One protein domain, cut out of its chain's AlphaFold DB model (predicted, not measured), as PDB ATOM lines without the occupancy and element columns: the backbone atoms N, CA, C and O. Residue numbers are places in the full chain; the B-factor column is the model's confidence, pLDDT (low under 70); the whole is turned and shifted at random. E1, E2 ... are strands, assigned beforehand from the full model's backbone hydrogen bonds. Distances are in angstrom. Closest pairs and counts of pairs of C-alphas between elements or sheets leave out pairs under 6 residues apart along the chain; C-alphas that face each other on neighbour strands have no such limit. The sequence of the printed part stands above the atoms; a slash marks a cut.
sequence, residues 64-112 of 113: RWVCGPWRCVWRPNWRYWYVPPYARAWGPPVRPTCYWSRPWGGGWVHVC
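AT A GLANCE: This is residues 64 to 112 of the 113 residues of an uncharacterized protein of Starkeya sp. HF14-78462 (UniProt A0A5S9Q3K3). With little regular structure, this is a small twisted, curled sheet of four short strands, one face covered by a long loop, residues 76 to 98, that swings round edge strand E1 and back to E3. The printed part has 49 residues, 15 in named strands, all strand in class, with no named helix. E1, E2, E3 and E4 form an antiparallel meander, each strand beside the one before. It is compact, radius of gyration of the C-alphas 10.3 A, spanning 30 by 22 by 16 A.

IN THESE COORDINATES: Find C-alpha 71 at (211.921, 118.402, 253.061); E2 runs 12.5 A through residues 71 to 75. E1 is residues 64 to 67, 9.4 A, E3 99 to 101, 6.5 A, and E4 109 to 111, 6.3 A, ending at (211.920, 121.897, 262.485).

HOW THE PARTS SIT: Hairpin E1 and E2 stands at 154 degrees; look at N 66 and O 73, 2.8 A. Hairpin E2 and E3, 165 degrees, has N 72 and O 100, 2.8 A. Hairpin E3 and E4, 138 degrees, has N 109 and O 101, 2.8 A. E1 and E4 are apart.

THE WHOLE: The farthest C-alphas, Asn 77 and Gly 105, are 31.0 A apart. The link E2 to E3 is long. The printed part has no cut, and no printed residue is under pLDDT 70.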
ATOM      1  N   ARG A  64     224.342 125.277 251.207       87.25
ATOM      2  CA  ARG A  64     223.010 125.641 250.705       87.25
ATOM      3  C   ARG A  64     221.902 124.738 251.238       87.25
ATOM      4  O   ARG A  64     222.140 123.610 251.676       87.25
ATOM      5  N   TRP A  65     220.667 125.217 251.103       90.12
ATOM      6  CA  TRP A  65     219.468 124.400 251.265       90.12
ATOM      7  C   TRP A  65     219.307 123.437 250.089       90.12
ATOM      8  O   TRP A  65     219.161 123.848 248.938       90.12
ATOM      9  N   VAL A  66     219.294 122.143 250.392       91.31
ATOM     10  CA  VAL A  66     218.987 121.071 249.447       91.31
ATOM     11  C   VAL A  66     217.550 120.640 249.681       91.31
ATOM     12  O   VAL A  66     217.244 120.017 250.697       91.31
ATOM     13  N   CYS A  67     216.671 120.995 248.748       90.31
ATOM     14  CA  CYS A  67     215.234 120.778 248.858       90.31
ATOM     15  C   CYS A  67     214.750 119.625 247.981       90.31
ATOM     16  O   CYS A  67     214.982 119.615 246.773       90.31
ATOM     17  N   GLY A  68     214.023 118.694 248.592       89.88
ATOM     18  CA  GLY A  68     213.094 117.802 247.905       89.88
ATOM     19  C   GLY A  68     211.657 118.344 247.953       89.88
ATOM     20  O   GLY A  68     211.429 119.459 248.422       89.88
ATOM     21  N   PRO A  69     210.662 117.549 247.524       89.38
ATOM     22  CA  PRO A  69     209.258 117.975 247.497       89.38
ATOM     23  C   PRO A  69     208.675 118.343 248.873       89.38
ATOM     24  O   PRO A  69     207.821 119.223 248.961       89.38
ATOM     25  N   TRP A  70     209.149 117.685 249.937       92.38
ATOM     26  CA  TRP A  70     208.566 117.774 251.286       92.38
ATOM     27  C   TRP A  70     209.565 118.161 252.378       92.38
ATOM     28  O   TRP A  70     209.169 118.416 253.511       92.38
ATOM     29  N   ARG A  71     210.867 118.166 252.071       92.62
ATOM     30  CA  ARG A  71     211.921 118.402 253.061       92.62
ATOM     31  C   ARG A  71     213.103 119.132 252.441       92.62
ATOM     32  O   ARG A  71     213.574 118.719 251.383       92.62
ATOM     33  N   CYS A  72     213.616 120.145 253.129       92.06
ATOM     34  CA  CYS A  72     214.886 120.780 252.804       92.06
ATOM     35  C   CYS A  72     215.879 120.624 253.947       92.06
ATOM     36  O   CYS A  72     215.545 120.868 255.103       92.06
ATOM     37  N   VAL A  73     217.109 120.261 253.609       92.69
ATOM     38  CA  VAL A  73     218.203 120.072 254.565       92.69
ATOM     39  C   VAL A  73     219.360 120.995 254.221       92.69
ATOM     40  O   VAL A  73     219.647 121.230 253.047       92.69
ATOM     41  N   TRP A  74     220.023 121.521 255.241       89.94
ATOM     42  CA  TRP A  74     221.221 122.328 255.060       89.94
ATOM     43  C   TRP A  74     222.413 121.408 254.827       89.94
ATOM     44  O   TRP A  74     222.683 120.523 255.642       89.94
ATOM     45  N   ARG A  75     223.098 121.553 253.690       87.94
ATOM     46  CA  ARG A  75     224.226 120.683 253.336       87.94
ATOM     47  C   ARG A  75     225.417 121.516 252.869       87.94
ATOM     48  O   ARG A  75     225.265 122.273 251.906       87.94
ATOM     49  N   PRO A  76     226.592 121.359 253.502       86.12
ATOM     50  CA  PRO A  76     227.841 121.816 252.914       86.12
ATOM     51  C   PRO A  76     228.221 120.912 251.733       86.12
ATOM     52  O   PRO A  76     227.788 119.758 251.655       86.12
ATOM     53  N   ASN A  77     229.031 121.440 250.813       83.62
ATOM     54  CA  ASN A  77     229.621 120.703 249.688       83.62
ATOM     55  C   ASN A  77     228.623 120.003 248.751       83.62
ATOM     56  O   ASN A  77     228.934 118.975 248.145       83.62
ATOM     57  N   TRP A  78     227.409 120.536 248.598       81.19
ATOM     58  CA  TRP A  78     226.436 119.931 247.690       81.19
ATOM     59  C   TRP A  78     226.693 120.347 246.235       81.19
ATOM     60  O   TRP A  78     226.697 121.532 245.904       81.19
ATOM     61  N   ARG A  79     226.867 119.360 245.341       81.88
ATOM     62  CA  ARG A  79     227.209 119.585 243.919       81.88
ATOM     63  C   ARG A  79     226.099 120.280 243.123       81.88
ATOM     64  O   ARG A  79     226.367 120.898 242.098       81.88
ATOM     65  N   TYR A  80     224.846 120.165 243.560       81.00
ATOM     66  CA  TYR A  80     223.711 120.747 242.845       81.00
ATOM     67  C   TYR A  80     223.513 122.217 243.222       81.00
ATOM     68  O   TYR A  80     223.347 122.555 244.394       81.00
ATOM     69  N   TRP A  81     223.503 123.091 242.215       77.88
ATOM     70  CA  TRP A  81     223.473 124.540 242.414       77.88
ATOM     71  C   TRP A  81     222.063 125.125 242.589       77.88
ATOM     72  O   TRP A  81     221.912 126.307 242.904       77.88
ATOM     73  N   TYR A  82     221.013 124.344 242.368       85.94
ATOM     74  CA  TYR A  82     219.664 124.884 242.410       85.94
ATOM     75  C   TYR A  82     219.133 124.919 243.843       85.94
ATOM     76  O   TYR A  82     219.023 123.896 244.520       85.94
ATOM     77  N   VAL A  83     218.769 126.127 244.266       86.25
ATOM     78  CA  VAL A  83     217.994 126.395 245.476       86.25
ATOM     79  C   VAL A  83     216.640 126.955 245.027       86.25
ATOM     80  O   VAL A  83     216.617 127.973 244.314       86.25
ATOM     81  N   PRO A  84     215.518 126.316 245.404       87.94
ATOM     82  CA  PRO A  84     214.189 126.799 245.052       87.94
ATOM     83  C   PRO A  84     213.961 128.238 245.534       87.94
ATOM     84  O   PRO A  84     214.460 128.593 246.602       87.94
ATOM     85  N   PRO A  85     213.177 129.064 244.816       89.56
ATOM     86  CA  PRO A  85     212.972 130.472 245.168       89.56
ATOM     87  C   PRO A  85     212.515 130.707 246.614       89.56
ATOM     88  O   PRO A  85     213.031 131.603 247.273       89.56
ATOM     89  N   TYR A  86     211.624 129.857 247.136       87.44
ATOM     90  CA  TYR A  86     211.125 129.960 248.512       87.44
ATOM     91  C   TYR A  86     212.213 129.746 249.577       87.44
ATOM     92  O   TYR A  86     212.079 130.257 250.682       87.44
ATOM     93  N   ALA A  87     213.285 129.016 249.247       89.31
ATOM     94  CA  ALA A  87     214.371 128.686 250.165       89.31
ATOM     95  C   ALA A  87     215.547 129.671 250.093       89.31
ATOM     96  O   ALA A  87     216.463 129.600 250.907       89.31
ATOM     97  N   ARG A  88     215.541 130.601 249.128       87.12
ATOM     98  CA  ARG A  88     216.632 131.574 248.936       87.12
ATOM     99  C   ARG A  88     216.709 132.619 250.042       87.12
ATOM    100  O   ARG A  88     217.790 133.121 250.313       87.12
ATOM    101  N   ALA A  89     215.572 132.944 250.651       87.75
ATOM    102  CA  ALA A  89     215.495 133.890 251.762       87.75
ATOM    103  C   ALA A  89     215.774 133.232 253.123       87.75
ATOM    104  O   ALA A  89     215.855 133.922 254.136       87.75
ATOM    105  N   TRP A  90     215.887 131.902 253.174       88.81
ATOM    106  CA  TRP A  90     216.184 131.205 254.415       88.81
ATOM    107  C   TRP A  90     217.669 131.332 254.723       88.81
ATOM    108  O   TRP A  90     218.517 130.953 253.915       88.81
ATOM    109  N   GLY A  91     217.974 131.841 255.912       87.69
ATOM    110  CA  GLY A  91     219.338 131.853 256.418       87.69
ATOM    111  C   GLY A  91     219.870 130.443 256.706       87.69
ATOM    112  O   GLY A  91     219.153 129.445 256.543       87.69
ATOM    113  N   PRO A  92     221.128 130.356 257.162       87.19
ATOM    114  CA  PRO A  92     221.666 129.140 257.751       87.19
ATOM    115  C   PRO A  92     220.762 128.633 258.886       87.19
ATOM    116  O   PRO A  92     220.142 129.438 259.589       87.19
ATOM    117  N   PRO A  93     220.666 127.312 259.092       90.06
ATOM    118  CA  PRO A  93     219.913 126.764 260.206       90.06
ATOM    119  C   PRO A  93     220.559 127.142 261.542       90.06
ATOM    120  O   PRO A  93     221.777 127.269 261.647       90.06
ATOM    121  N   VAL A  94     219.739 127.224 262.591       88.19
ATOM    122  CA  VAL A  94     220.207 127.485 263.966       88.19
ATOM    123  C   VAL A  94     221.107 126.352 264.472       88.19
ATOM    124  O   VAL A  94     222.068 126.587 265.200       88.19
ATOM    125  N   ARG A  95     220.798 125.108 264.089       87.12
ATOM    126  CA  ARG A  95     221.580 123.906 264.399       87.12
ATOM    127  C   ARG A  95     221.706 123.045 263.142       87.12
ATOM    128  O   ARG A  95     220.768 123.010 262.349       87.12
ATOM    129  N   PRO A  96     222.799 122.288 262.963       85.19
ATOM    130  CA  PRO A  96     222.994 121.446 261.777       85.19
ATOM    131  C   PRO A  96     221.930 120.344 261.616       85.19
ATOM    132  O   PRO A  96     221.771 119.798 260.530       85.19
ATOM    133  N   THR A  97     221.189 120.023 262.680       88.25
ATOM    134  CA  THR A  97     220.074 119.065 262.667       88.25
ATOM    135  C   THR A  97     218.738 119.684 262.255       88.25
ATOM    136  O   THR A  97     217.775 118.946 262.045       88.25
ATOM    137  N   CYS A  98     218.654 121.013 262.146       91.25
ATOM    138  CA  CYS A  98     217.427 121.676 261.736       91.25
ATOM    139  C   CYS A  98     217.176 121.503 260.237       91.25
ATOM    140  O   CYS A  98     218.092 121.511 259.409       91.25
ATOM    141  N   TYR A  99     215.904 121.393 259.880       93.75
ATOM    142  CA  TYR A  99     215.455 121.228 258.509       93.75
ATOM    143  C   TYR A  99     214.133 121.953 258.281       93.75
ATOM    144  O   TYR A  99     213.393 122.252 259.217       93.75
ATOM    145  N   TRP A 100     213.813 122.220 257.020       94.00
ATOM    146  CA  TRP A 100     212.482 122.683 256.645       94.00
ATOM    147  C   TRP A 100     211.635 121.500 256.204       94.00
ATOM    148  O   TRP A 100     212.088 120.664 255.423       94.00
ATOM    149  N   SER A 101     210.407 121.431 256.696       94.06
ATOM    150  CA  SER A 101     209.423 120.415 256.331       94.06
ATOM    151  C   SER A 101     208.195 121.076 255.735       94.06
ATOM    152  O   SER A 101     207.847 122.191 256.114       94.06
ATOM    153  N   ARG A 102     207.520 120.393 254.818       93.06
ATOM    154  CA  ARG A 102     206.235 120.833 254.284       93.06
ATOM    155  C   ARG A 102     205.250 119.671 254.340       93.06
ATOM    156  O   ARG A 102     205.442 118.702 253.606       93.06
ATOM    157  N   PRO A 103     204.197 119.744 255.171       88.88
ATOM    158  CA  PRO A 103     203.120 118.772 255.119       88.88
ATOM    159  C   PRO A 103     202.282 118.977 253.853       88.88
ATOM    160  O   PRO A 103     202.281 120.047 253.234       88.88
ATOM    161  N   TRP A 104     201.553 117.937 253.467       89.19
ATOM    162  CA  TRP A 104     200.687 117.983 252.296       89.19
ATOM    163  C   TRP A 104     199.631 119.089 252.446       89.19
ATOM    164  O   TRP A 104     198.955 119.173 253.468       89.19
ATOM    165  N   GLY A 105     199.536 119.982 251.458       86.50
ATOM    166  CA  GLY A 105     198.634 121.142 251.504       86.50
ATOM    167  C   GLY A 105     199.055 122.279 252.449       86.50
ATOM    168  O   GLY A 105     198.368 123.293 252.502       86.50
ATOM    169  N   GLY A 106     200.178 122.153 253.162       88.81
ATOM    170  CA  GLY A 106     200.672 123.166 254.096       88.81
ATOM    171  C   GLY A 106     201.819 124.025 253.558       88.81
ATOM    172  O   GLY A 106     202.334 123.828 252.449       88.81
ATOM    173  N   GLY A 107     202.221 124.992 254.386       91.19
ATOM    174  CA  GLY A 107     203.420 125.807 254.196       91.19
ATOM    175  C   GLY A 107     204.693 125.118 254.693       91.19
ATOM    176  O   GLY A 107     204.652 124.042 255.288       91.19
ATOM    177  N   TRP A 108     205.835 125.754 254.446       93.06
ATOM    178  CA  TRP A 108     207.118 125.317 254.992       93.06
ATOM    179  C   TRP A 108     207.216 125.673 256.477       93.06
ATOM    180  O   TRP A 108     206.949 126.809 256.862       93.06
ATOM    181  N   VAL A 109     207.626 124.710 257.299       92.56
ATOM    182  CA  VAL A 109     207.867 124.869 258.736       92.56
ATOM    183  C   VAL A 109     209.311 124.516 259.066       92.56
ATOM    184  O   VAL A 109     209.857 123.545 258.539       92.56
ATOM    185  N   HIS A 110     209.937 125.312 259.927       92.19
ATOM    186  CA  HIS A 110     211.295 125.063 260.391       92.19
ATOM    187  C   HIS A 110     211.251 124.115 261.593       92.19
ATOM    188  O   HIS A 110     210.608 124.413 262.597       92.19
ATOM    189  N   VAL A 111     211.905 122.961 261.477       91.81
ATOM    190  CA  VAL A 111     211.920 121.897 262.485       91.81
ATOM    191  C   VAL A 111     213.342 121.723 262.992       91.81
ATOM    192  O   VAL A 111     214.253 121.453 262.214       91.81
ATOM    193  N   CYS A 112     213.523 121.843 264.301       91.19
ATOM    194  CA  CYS A 112     214.787 121.599 264.980       91.19
ATOM    195  C   CYS A 112     214.546 120.555 266.079       91.19
ATOM    196  O   CYS A 112     213.958 120.925 267.097       91.19
TER     197      CYS A 112